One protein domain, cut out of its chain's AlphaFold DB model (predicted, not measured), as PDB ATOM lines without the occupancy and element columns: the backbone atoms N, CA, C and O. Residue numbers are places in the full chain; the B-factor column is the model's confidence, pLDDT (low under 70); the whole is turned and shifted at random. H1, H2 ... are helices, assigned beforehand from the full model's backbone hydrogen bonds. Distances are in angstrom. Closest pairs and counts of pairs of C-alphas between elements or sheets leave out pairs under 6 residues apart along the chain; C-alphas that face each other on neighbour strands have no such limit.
ATOM      1  N   ASP A 852     202.207 224.956  91.132       84.38
ATOM      2  CA  ASP A 852     203.344 225.406  90.331       84.38
ATOM      3  C   ASP A 852     203.406 226.945  90.191       84.38
ATOM      4  O   ASP A 852     204.306 227.475  89.542       84.38
ATOM      5  N   SER A 853     202.454 227.690  90.775       87.31
ATOM      6  CA  SER A 853     202.533 229.153  90.856       87.31
ATOM      7  C   SER A 853     203.464 229.583  91.986       87.31
ATOM      8  O   SER A 853     203.601 228.891  92.993       87.31
ATOM      9  N   LYS A 854     204.062 230.772  91.855       82.19
ATOM     10  CA  LYS A 854     204.982 231.345  92.849       82.19
ATOM     11  C   LYS A 854     204.381 231.333  94.263       82.19
ATOM     12  O   LYS A 854     204.991 230.801  95.189       82.19
ATOM     13  N   ALA A 855     203.145 231.818  94.393       78.94
ATOM     14  CA  ALA A 855     202.372 231.790  95.633       78.94
ATOM     15  C   ALA A 855     202.082 230.362  96.145       78.94
ATOM     16  O   ALA A 855     202.160 230.127  97.347       78.94
ATOM     17  N   GLY A 856     201.794 229.396  95.262       84.88
ATOM     18  CA  GLY A 856     201.568 227.995  95.638       84.88
ATOM     19  C   GLY A 856     202.823 227.308  96.180       84.88
ATOM     20  O   GLY A 856     202.779 226.705  97.253       84.88
ATOM     21  N   ILE A 857     203.956 227.473  95.488       84.62
ATOM     22  CA  ILE A 857     205.270 226.958  95.901       84.62
ATOM     23  C   ILE A 857     205.679 227.565  97.249       84.62
ATOM     24  O   ILE A 857     206.066 226.840  98.168       84.62
ATOM     25  N   ALA A 858     205.560 228.887  97.391       80.62
ATOM     26  CA  ALA A 858     205.952 229.593  98.605       80.62
ATOM     27  C   ALA A 858     205.044 229.226  99.798       80.62
ATOM     28  O   ALA A 858     205.548 228.898 100.873       80.62
ATOM     29  N   MET A 859     203.720 229.145  99.599       84.75
ATOM     30  CA  MET A 859     202.770 228.644 100.604       84.75
ATOM     31  C   MET A 859     203.100 227.204 101.036       84.75
ATOM     32  O   MET A 859     203.072 226.895 102.229       84.75
ATOM     33  N   GLN A 860     203.471 226.323 100.100       88.38
ATOM     34  CA  GLN A 860     203.895 224.954 100.414       88.38
ATOM     35  C   GLN A 860     205.218 224.920 101.201       88.38
ATOM     36  O   GLN A 860     205.371 224.094 102.107       88.38
ATOM     37  N   ALA A 861     206.164 225.814 100.899       84.31
ATOM     38  CA  ALA A 861     207.426 225.942 101.626       84.31
ATOM     39  C   ALA A 861     207.215 226.444 103.068       84.31
ATOM     40  O   ALA A 861     207.707 225.813 104.009       84.31
ATOM     41  N   GLY A 862     206.421 227.504 103.254       85.62
ATOM     42  CA  GLY A 862     206.051 228.027 104.572       85.62
ATOM     43  C   GLY A 862     205.296 226.996 105.413       85.62
ATOM     44  O   GLY A 862     205.678 226.723 106.549       85.62
ATOM     45  N   LEU A 863     204.307 226.303 104.836       87.31
ATOM     46  CA  LEU A 863     203.582 225.229 105.525       87.31
ATOM     47  C   LEU A 863     204.517 224.078 105.947       87.31
ATOM     48  O   LEU A 863     204.412 223.561 107.061       87.31
ATOM     49  N   LYS A 864     205.490 223.705 105.103       88.81
ATOM     50  CA  LYS A 864     206.526 222.708 105.434       88.81
ATOM     51  C   LYS A 864     207.435 223.182 106.580       88.81
ATOM     52  O   LYS A 864     207.820 222.363 107.418       88.81
ATOM     53  N   LYS A 865     207.751 224.480 106.654       85.75
ATOM     54  CA  LYS A 865     208.520 225.096 107.751       85.75
ATOM     55  C   LYS A 865     207.715 225.141 109.055       85.75
ATOM     56  O   LYS A 865     208.248 224.734 110.087       85.75
ATOM     57  N   TYR A 866     206.435 225.515 109.005       85.00
ATOM     58  CA  TYR A 866     205.515 225.464 110.148       85.00
ATOM     59  C   TYR A 866     205.401 224.041 110.714       85.00
ATOM     60  O   TYR A 866     205.668 223.828 111.896       85.00
ATOM     61  N   ILE A 867     205.149 223.038 109.862       87.75
ATOM     62  CA  ILE A 867     205.115 221.621 110.267       87.75
ATOM     63  C   ILE A 867     206.455 221.181 110.881       87.75
ATOM     64  O   ILE A 867     206.461 220.414 111.842       87.75
ATOM     65  N   LYS A 868     207.601 221.672 110.384       87.94
ATOM     66  CA  LYS A 868     208.921 221.392 110.981       87.94
ATOM     67  C   LYS A 868     209.092 222.049 112.362       87.94
ATOM     68  O   LYS A 868     209.634 221.400 113.255       87.94
ATOM     69  N   LYS A 869     208.620 223.288 112.559       83.19
ATOM     70  CA  LYS A 869     208.646 223.997 113.857       83.19
ATOM     71  C   LYS A 869     207.751 223.289 114.884       83.19
ATOM     72  O   LYS A 869     208.210 222.992 115.982       83.19
ATOM     73  N   LEU A 870     206.532 222.926 114.479       84.06
ATOM     74  CA  LEU A 870     205.581 222.155 115.284       84.06
ATOM     75  C   LEU A 870     206.146 220.777 115.668       84.06
ATOM     76  O   LEU A 870     206.099 220.399 116.833       84.06
ATOM     77  N   LYS A 871     206.749 220.044 114.719       86.12
ATOM     78  CA  LYS A 871     207.388 218.744 114.998       86.12
ATOM     79  C   LYS A 871     208.561 218.830 115.974       86.12
ATOM     80  O   LYS A 871     208.727 217.893 116.741       86.12
ATOM     81  N   ARG A 872     209.355 219.910 115.958       83.69
ATOM     82  CA  ARG A 872     210.414 220.122 116.959       83.69
ATOM     83  C   ARG A 872     209.804 220.219 118.359       83.69
ATOM     84  O   ARG A 872     210.112 219.389 119.197       83.69
ATOM     85  N   VAL A 873     208.863 221.136 118.578       80.81
ATOM     86  CA  VAL A 873     208.310 221.368 119.927       80.81
ATOM     87  C   VAL A 873     207.388 220.243 120.417       80.81
ATOM     88  O   VAL A 873     207.279 220.033 121.615       80.81
ATOM     89  N   LEU A 874     206.800 219.436 119.525       81.06
ATOM     90  CA  LEU A 874     206.139 218.178 119.914       81.06
ATOM     91  C   LEU A 874     207.120 217.019 120.198       81.06
ATOM     92  O   LEU A 874     206.709 216.002 120.757       81.06
ATOM     93  N   SER A 875     208.389 217.139 119.796       84.31
ATOM     94  CA  SER A 875     209.460 216.183 120.115       84.31
ATOM     95  C   SER A 875     210.203 216.564 121.398       84.31
ATOM     96  O   SER A 875     210.608 215.682 122.156       84.31
ATOM     97  N   ASP A 876     210.357 217.864 121.647       83.19
ATOM     98  CA  ASP A 876     210.961 218.440 122.848       83.19
ATOM     99  C   ASP A 876     209.941 218.381 124.007       83.19
ATOM    100  O   ASP A 876     209.249 219.352 124.313       83.19
ATOM    101  N   ARG A 877     209.806 217.192 124.612       61.97
ATOM    102  CA  ARG A 877     208.713 216.801 125.531       61.97
ATOM    103  C   ARG A 877     208.464 217.715 126.737       61.97
ATOM    104  O   ARG A 877     207.361 217.672 127.277       61.97
ATOM    105  N   ASP A 878     209.449 218.513 127.128       68.62
ATOM    106  CA  ASP A 878     209.437 219.316 128.352       68.62
ATOM    107  C   ASP A 878     209.221 220.826 128.089       68.62
ATOM    108  O   ASP A 878     209.243 221.631 129.020       68.62
ATOM    109  N   ASN A 879     209.003 221.236 126.832       59.22
ATOM    110  CA  ASN A 879     208.892 222.651 126.463       59.22
ATOM    111  C   ASN A 879     207.531 223.272 126.839       59.22
ATOM    112  O   ASN A 879     206.495 222.961 126.251       59.22
ATOM    113  N   THR A 880     207.555 224.265 127.731       60.00
ATOM    114  CA  THR A 880     206.400 225.109 128.103       60.00
ATOM    115  C   THR A 880     205.768 225.835 126.898       60.00
ATOM    116  O   THR A 880     204.567 226.121 126.888       60.00
ATOM    117  N   ASP A 881     206.556 226.077 125.849       61.88
ATOM    118  CA  ASP A 881     206.219 226.870 124.656       61.88
ATOM    119  C   ASP A 881     205.165 226.217 123.732       61.88
ATOM    120  O   ASP A 881     204.767 226.801 122.720       61.88
ATOM    121  N   ILE A 882     204.659 225.025 124.079       64.88
ATOM    122  CA  ILE A 882     203.500 224.394 123.420       64.88
ATOM    123  C   ILE A 882     202.313 225.371 123.355       64.88
ATOM    124  O   ILE A 882     201.610 225.414 122.346       64.88
ATOM    125  N   GLY A 883     202.112 226.190 124.396       66.31
ATOM    126  CA  GLY A 883     201.078 227.226 124.414       66.31
ATOM    127  C   GLY A 883     201.304 228.328 123.372       66.31
ATOM    128  O   GLY A 883     200.365 228.707 122.674       66.31
ATOM    129  N   GLU A 884     202.544 228.798 123.215       66.00
ATOM    130  CA  GLU A 884     202.880 229.825 122.222       66.00
ATOM    131  C   GLU A 884     202.705 229.293 120.799       66.00
ATOM    132  O   GLU A 884     202.115 229.966 119.954       66.00
ATOM    133  N   LEU A 885     203.129 228.054 120.538       63.84
ATOM    134  CA  LEU A 885     203.015 227.434 119.217       63.84
ATOM    135  C   LEU A 885     201.610 226.952 118.857       63.84
ATOM    136  O   LEU A 885     201.285 226.926 117.673       63.84
ATOM    137  N   ALA A 886     200.759 226.655 119.840       62.31
ATOM    138  CA  ALA A 886     199.322 226.499 119.626       62.31
ATOM    139  C   ALA A 886     198.607 227.844 119.370       62.31
ATOM    140  O   ALA A 886     197.497 227.847 118.843       62.31
ATOM    141  N   SER A 887     199.231 228.972 119.734       67.38
ATOM    142  CA  SER A 887     198.718 230.331 119.491       67.38
ATOM    143  C   SER A 887     199.337 231.042 118.280       67.38
ATOM    144  O   SER A 887     198.896 232.138 117.937       67.38
ATOM    145  N   LEU A 888     200.343 230.442 117.634       72.06
ATOM    146  CA  LEU A 888     200.981 230.997 116.442       72.06
ATOM    147  C   LEU A 888     200.013 230.845 115.262       72.06
ATOM    148  O   LEU A 888     199.754 229.719 114.831       72.06
ATOM    149  N   SER A 889     199.482 231.957 114.745       77.00
ATOM    150  CA  SER A 889     198.575 231.913 113.594       77.00
ATOM    151  C   SER A 889     199.255 231.241 112.403       77.00
ATOM    152  O   SER A 889     200.461 231.392 112.175       77.00
ATOM    153  N   LEU A 890     198.467 230.544 111.583       77.06
ATOM    154  CA  LEU A 890     198.929 230.015 110.300       77.06
ATOM    155  C   LEU A 890     199.450 231.139 109.379       77.06
ATOM    156  O   LEU A 890     200.261 230.877 108.492       77.06
ATOM    157  N   THR A 891     199.013 232.381 109.610       81.12
ATOM    158  CA  THR A 891     199.493 233.591 108.929       81.12
ATOM    159  C   THR A 891     200.884 233.993 109.438       81.12
ATOM    160  O   THR A 891     201.844 233.907 108.670       81.12
ATOM    161  N   ASP A 892     201.027 234.290 110.737       77.94
ATOM    162  CA  ASP A 892     202.296 234.606 111.425       77.94
ATOM    163  C   ASP A 892     203.395 233.550 111.179       77.94
ATOM    164  O   ASP A 892     204.586 233.859 111.113       77.94
ATOM    165  N   ALA A 893     203.006 232.278 111.040       74.50
ATOM    166  CA  ALA A 893     203.910 231.156 110.792       74.50
ATOM    167  C   ALA A 893     204.519 231.118 109.380       74.50
ATOM    168  O   ALA A 893     205.535 230.446 109.182       74.50
ATOM    169  N   ILE A 894     203.861 231.747 108.399       78.62
ATOM    170  CA  ILE A 894     204.115 231.547 106.966       78.62
ATOM    171  C   ILE A 894     204.504 232.860 106.277       78.62
ATOM    172  O   ILE A 894     205.485 232.875 105.532       78.62
ATOM    173  N   LEU A 895     203.779 233.958 106.522       82.06
ATOM    174  CA  LEU A 895     203.970 235.222 105.802       82.06
ATOM    175  C   LEU A 895     205.390 235.809 105.849       82.06
ATOM    176  O   LEU A 895     205.836 236.242 104.788       82.06
ATOM    177  N   PRO A 896     206.139 235.772 106.970       80.56
ATOM    178  CA  PRO A 896     207.490 236.339 107.010       80.56
ATOM    179  C   PRO A 896     208.471 235.722 105.997       80.56
ATOM    180  O   PRO A 896     209.420 236.379 105.579       80.56
ATOM    181  N   ASP A 897     208.247 234.475 105.559       75.25
ATOM    182  CA  ASP A 897     209.008 233.879 104.451       75.25
ATOM    183  C   ASP A 897     208.452 234.294 103.074       75.25
ATOM    184  O   ASP A 897     209.210 234.479 102.118       75.25
ATOM    185  N   LEU A 898     207.128 234.460 102.961       78.25
ATOM    186  CA  LEU A 898     206.455 234.851 101.719       78.25
ATOM    187  C   LEU A 898     206.763 236.292 101.310       78.25
ATOM    188  O   LEU A 898     207.002 236.538 100.133       78.25
ATOM    189  N   GLU A 899     206.789 237.233 102.254       81.44
ATOM    190  CA  GLU A 899     207.041 238.660 101.998       81.44
ATOM    191  C   GLU A 899     208.388 238.906 101.306       81.44
ATOM    192  O   GLU A 899     208.507 239.797 100.469       81.44
ATOM    193  N   SER A 900     209.388 238.062 101.581       79.69
ATOM    194  CA  SER A 900     210.700 238.119 100.925       79.69
ATOM    195  C   SER A 900     210.711 237.608  99.474       79.69
ATOM    196  O   SER A 900     211.677 237.844  98.746       79.69
ATOM    197  N   THR A 901     209.667 236.892  99.038       78.50
ATOM    198  CA  THR A 901     209.640 236.178  97.746       78.50
ATOM    199  C   THR A 901     208.462 236.529  96.843       78.50
ATOM    200  O   THR A 901     208.584 236.389  95.625       78.50
ATOM    201  N   LEU A 902     207.330 236.984  97.377       80.56
ATOM    202  CA  LEU A 902     206.096 237.269  96.644       80.56
ATOM    203  C   LEU A 902     205.897 238.777  96.419       80.56
ATOM    204  O   LEU A 902     206.379 239.607  97.181       80.56
ATOM    205  N   SER A 903     205.167 239.147  95.364       90.31
ATOM    206  CA  SER A 903     204.667 240.519  95.194       90.31
ATOM    207  C   SER A 903     203.668 240.860  96.305       90.31
ATOM    208  O   SER A 903     202.928 239.982  96.735       90.31
ATOM    209  N   SER A 904     203.553 242.123  96.728       87.50
ATOM    210  CA  SER A 904     202.598 242.536  97.776       87.50
ATOM    211  C   SER A 904     201.144 242.130  97.480       87.50
ATOM    212  O   SER A 904     200.397 241.783  98.390       87.50
ATOM    213  N   VAL A 905     200.758 242.080  96.200       87.25
ATOM    214  CA  VAL A 905     199.443 241.584  95.750       87.25
ATOM    215  C   VAL A 905     199.307 240.065  95.934       87.25
ATOM    216  O   VAL A 905     198.245 239.582  96.319       87.25
ATOM    217  N   GLU A 906     200.376 239.301  95.694       83.81
ATOM    218  CA  GLU A 906     200.419 237.852  95.945       83.81
ATOM    219  C   GLU A 906     200.441 237.555  97.458       83.81
ATOM    220  O   GLU A 906     199.758 236.636  97.906       83.81
ATOM    221  N   VAL A 907     201.169 238.355  98.251       87.56
ATOM    222  CA  VAL A 907     201.178 238.287  99.723       87.56
ATOM    223  C   VAL A 907     199.767 238.495 100.271       87.56
ATOM    224  O   VAL A 907     199.302 237.658 101.039       87.56
ATOM    225  N   GLN A 908     199.052 239.536  99.828       88.62
ATOM    226  CA  GLN A 908     197.673 239.798 100.254       88.62
ATOM    227  C   GLN A 908     196.728 238.633  99.906       88.62
ATOM    228  O   GLN A 908     195.966 238.178 100.756       88.62
ATOM    229  N   GLN A 909     196.823 238.076  98.694       85.81
ATOM    230  CA  GLN A 909     196.011 236.916  98.297       85.81
ATOM    231  C   GLN A 909     196.268 235.681  99.174       85.81
ATOM    232  O   GLN A 909     195.330 234.945  99.489       85.81
ATOM    233  N   VAL A 910     197.517 235.443  99.591       84.69
ATOM    234  CA  VAL A 910     197.835 234.338 100.506       84.69
ATOM    235  C   VAL A 910     197.421 234.670 101.946       84.69
ATOM    236  O   VAL A 910     196.870 233.802 102.617       84.69
ATOM    237  N   GLN A 911     197.582 235.915 102.406       88.12
ATOM    238  CA  GLN A 911     197.103 236.402 103.707       88.12
ATOM    239  C   GLN A 911     195.599 236.170 103.885       88.12
ATOM    240  O   GLN A 911     195.181 235.625 104.909       88.12
ATOM    241  N   ASP A 912     194.786 236.536 102.895       89.69
ATOM    242  CA  ASP A 912     193.331 236.374 102.950       89.69
ATOM    243  C   ASP A 912     192.911 234.900 102.904       89.69
ATOM    244  O   ASP A 912     192.019 234.474 103.643       89.69
ATOM    245  N   LEU A 913     193.607 234.081 102.113       87.19
ATOM    246  CA  LEU A 913     193.351 232.645 102.036       87.19
ATOM    247  C   LEU A 913     193.733 231.913 103.333       87.19
ATOM    248  O   LEU A 913     192.975 231.057 103.795       87.19
ATOM    249  N   LEU A 914     194.861 232.272 103.955       86.19
ATOM    250  CA  LEU A 914     195.275 231.752 105.261       86.19
ATOM    251  C   LEU A 914     194.315 232.217 106.373       86.19
ATOM    252  O   LEU A 914     193.878 231.388 107.169       86.19
ATOM    253  N   ASN A 915     193.888 233.488 106.361       89.00
ATOM    254  CA  ASN A 915     192.851 234.019 107.257       89.00
ATOM    255  C   ASN A 915     191.530 233.231 107.153       89.00
ATOM    256  O   ASN A 915     190.895 232.939 108.169       89.00
ATOM    257  N   MET A 916     191.089 232.879 105.939       85.62
ATOM    258  CA  MET A 916     189.887 232.057 105.755       85.62
ATOM    259  C   MET A 916     190.089 230.607 106.203       85.62
ATOM    260  O   MET A 916     189.180 230.029 106.804       85.62
ATOM    261  N   ALA A 917     191.256 230.013 105.941       83.38
ATOM    262  CA  ALA A 917     191.577 228.660 106.391       83.38
ATOM    263  C   ALA A 917     191.577 228.560 107.927       83.38
ATOM    264  O   ALA A 917     190.996 227.625 108.483       83.38
ATOM    265  N   GLU A 918     192.147 229.556 108.608       84.88
ATOM    266  CA  GLU A 918     192.177 229.651 110.066       84.88
ATOM    267  C   GLU A 918     190.761 229.781 110.650       84.88
ATOM    268  O   GLU A 918     190.345 228.908 111.416       84.88
ATOM    269  N   LYS A 919     189.956 230.747 110.178       86.81
ATOM    270  CA  LYS A 919     188.537 230.903 110.571       86.81
ATOM    271  C   LYS A 919     187.702 229.640 110.319       86.81
ATOM    272  O   LYS A 919     186.863 229.268 111.140       86.81
ATOM    273  N   LYS A 920     187.926 228.943 109.195       86.06
ATOM    274  CA  LYS A 920     187.248 227.670 108.889       86.06
ATOM    275  C   LYS A 920     187.670 226.566 109.865       86.06
ATOM    276  O   LYS A 920     186.829 225.755 110.251       86.06
ATOM    277  N   SER A 921     188.928 226.559 110.313       82.69
ATOM    278  CA  SER A 921     189.417 225.620 111.330       82.69
ATOM    279  C   SER A 921     188.826 225.891 112.722       82.69
ATOM    280  O   SER A 921     188.348 224.946 113.353       82.69
ATOM    281  N   GLU A 922     188.733 227.158 113.155       82.19
ATOM    282  CA  GLU A 922     188.047 227.555 114.396       82.19
ATOM    283  C   GLU A 922     186.587 227.080 114.379       82.19
ATOM    284  O   GLU A 922     186.112 226.433 115.316       82.19
ATOM    285  N   LEU A 923     185.877 227.327 113.272       82.69
ATOM    286  CA  LEU A 923     184.488 226.906 113.100       82.69
ATOM    287  C   LEU A 923     184.331 225.376 113.156       82.69
ATOM    288  O   LEU A 923     183.363 224.885 113.741       82.69
ATOM    289  N   MET A 924     185.279 224.597 112.629       77.69
ATOM    290  CA  MET A 924     185.256 223.134 112.775       77.69
ATOM    291  C   MET A 924     185.524 222.673 114.218       77.69
ATOM    292  O   MET A 924     184.834 221.768 114.695       77.69
ATOM    293  N   GLN A 925     186.450 223.304 114.949       78.56
ATOM    294  CA  GLN A 925     186.701 222.990 116.366       78.56
ATOM    295  C   GLN A 925     185.500 223.340 117.264       78.56
ATOM    296  O   GLN A 925     185.129 222.564 118.153       78.56
ATOM    297  N   ASN A 926     184.835 224.466 116.996       76.69
ATOM    298  CA  ASN A 926     183.616 224.881 117.692       76.69
ATOM    299  C   ASN A 926     182.458 223.894 117.450       76.69
ATOM    300  O   ASN A 926     181.756 223.517 118.388       76.69
ATOM    301  N   ASN A 927     182.311 223.374 116.226       76.75
ATOM    302  CA  ASN A 927     181.333 222.322 115.934       76.75
ATOM    303  C   ASN A 927     181.675 220.977 116.613       76.75
ATOM    304  O   ASN A 927     180.784 220.338 117.178       76.75
ATOM    305  N   LEU A 928     182.947 220.555 116.636       72.00
ATOM    306  CA  LEU A 928     183.363 219.325 117.333       72.00
ATOM    307  C   LEU A 928     183.149 219.404 118.854       72.00
ATOM    308  O   LEU A 928     182.696 218.435 119.467       72.00
ATOM    309  N   SER A 929     183.465 220.542 119.474       69.38
ATOM    310  CA  SER A 929     183.247 220.745 120.912       69.38
ATOM    311  C   SER A 929     181.758 220.867 121.261       69.38
ATOM    312  O   SER A 929     181.330 220.322 122.281       69.38
ATOM    313  N   GLY A 930     180.944 221.465 120.383       68.12
ATOM    314  CA  GLY A 930     179.480 221.450 120.478       68.12
ATOM    315  C   GLY A 930     178.869 220.044 120.385       68.12
ATOM    316  O   GLY A 930     177.929 219.742 121.115       68.12
ATOM    317  N   LEU A 931     179.425 219.160 119.547       66.50
ATOM    318  CA  LEU A 931     179.019 217.748 119.458       66.50
ATOM    319  C   LEU A 931     179.400 216.942 120.710       66.50
ATOM    320  O   LEU A 931     178.568 216.198 121.233       66.50
ATOM    321  N   LYS A 932     180.615 217.130 121.245       63.97
ATOM    322  CA  LYS A 932     181.037 216.488 122.506       63.97
ATOM    323  C   LYS A 932     180.179 216.922 123.703       63.97
ATOM    324  O   LYS A 932     179.872 216.098 124.552       63.97
ATOM    325  N   LYS A 933     179.710 218.175 123.730       65.31
ATOM    326  CA  LYS A 933     178.747 218.693 124.727       65.31
ATOM    327  C   LYS A 933     177.288 218.230 124.529       65.31
ATOM    328  O   LYS A 933     176.410 218.711 125.234       65.31
ATOM    329  N   LYS A 934     177.019 217.349 123.559       64.12
ATOM    330  CA  LYS A 934     175.717 216.682 123.342       64.12
ATOM    331  C   LYS A 934     175.798 215.152 123.453       64.12
ATOM    332  O   LYS A 934     174.831 214.464 123.142       64.12
ATOM    333  N   THR A 935     176.963 214.622 123.826       55.84
ATOM    334  CA  THR A 935     177.227 213.184 124.041       55.84
ATOM    335  C   THR A 935     177.731 212.886 125.462       55.84
ATOM    336  O   THR A 935     178.149 211.768 125.752       55.84
ATOM    337  N   LEU A 936     177.633 213.897 126.330       46.81
ATOM    338  CA  LEU A 936     177.720 213.896 127.789       46.81
ATOM    339  C   LEU A 936     176.456 214.597 128.309       46.81
ATOM    340  O   LEU A 936     175.974 214.184 129.382       46.81
TER     341      LEU A 936
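Overview. This is residues 852 to 936 of the 936 residues of the protein "uncharacterized protein LOC110120088 isoform X1" of Bombus terrestris (UniProt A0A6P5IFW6). Two long helices, H1 and H4, meet near their first residues and spread apart as an open V, with the last part of H4, residues 919 to 932, sticking out together with the tail to residue 936. Past the far end of H1 the chain folds back toward the corner of the V through two short helices, first H2 and then H3, with H3 packed on the first part of H1. The printed part has 85 residues with four named helices, in the order H1, H2, H3, H4, and no named strand; the class is all helix. The whole is loose, with a radius of gyration of the C-alphas of 15.6 A, and elongated, spanning 50 by 31 by 20 A.

Arrangement. H1, residues 854 to 875, is the hub and touches the three other helices. H2, residues 882 to 887, only just touches H1, with 3 pairs of C-alphas within 8 A, and H1 touches it with residues 870 to 874 alone; the closest C-alphas, of Val 873 and Ile 882, are 6.7 A apart. The two form a helical hairpin and run opposite ways at a shallow tilt of 28 degrees. H3, residues 895 to 898, touches H1 at residues 855 to 862 alone, the closest C-alphas being those of Ala 858 and Leu 898, 6.1 A apart. H4, residues 904 to 932, touches H1 between residues 906 to 910 of H4 and 855 to 859 of H1 alone; the closest C-alphas, of Ala 855 and Glu 906, are 6.4 A apart. H1 and H4 run the same way at a steep tilt of 45 degrees. H3 and H4 only just touch, with 3 pairs of C-alphas within 8 A, the closest those of Leu 898 and Val 907 at 6.6 A. H2 is apart from H3 and from H4. In H1, H2 and H4 every O i to N i+4 pair is within hydrogen-bond range; H3, with 4 residues, is too short for such a pair, and its one O i to N i+3 pair is within range.

Along the chain. H1 begins at C-alpha 854, at (204.982, 231.345, 92.849), and measures 31.5 A from first to last C-alpha. H2 has 6 residues and H3 has 4. H4, 29 residues and the longest helix, runs 41.9 A from C-alpha 904 at (202.598, 242.536, 97.776) to C-alpha 932 at (181.037, 216.488, 122.506).

Size, cuts and confidence. The C-alphas of Ser 903 and Leu 936, the two farthest apart, are 50.0 A from each other. The printed part has no cut and ends at the chain's last residue, 936. The link from H3 to H4 is tight, and those from H1 to H2 and from H2 to H3 are short. Residues 875 to 880 and 919 to 936 stand free; the body without them spans 33 by 19 by 18 A. The mean pLDDT of the printed part is 78.6, and residues 877 to 887 and 929 to 936 are under 70.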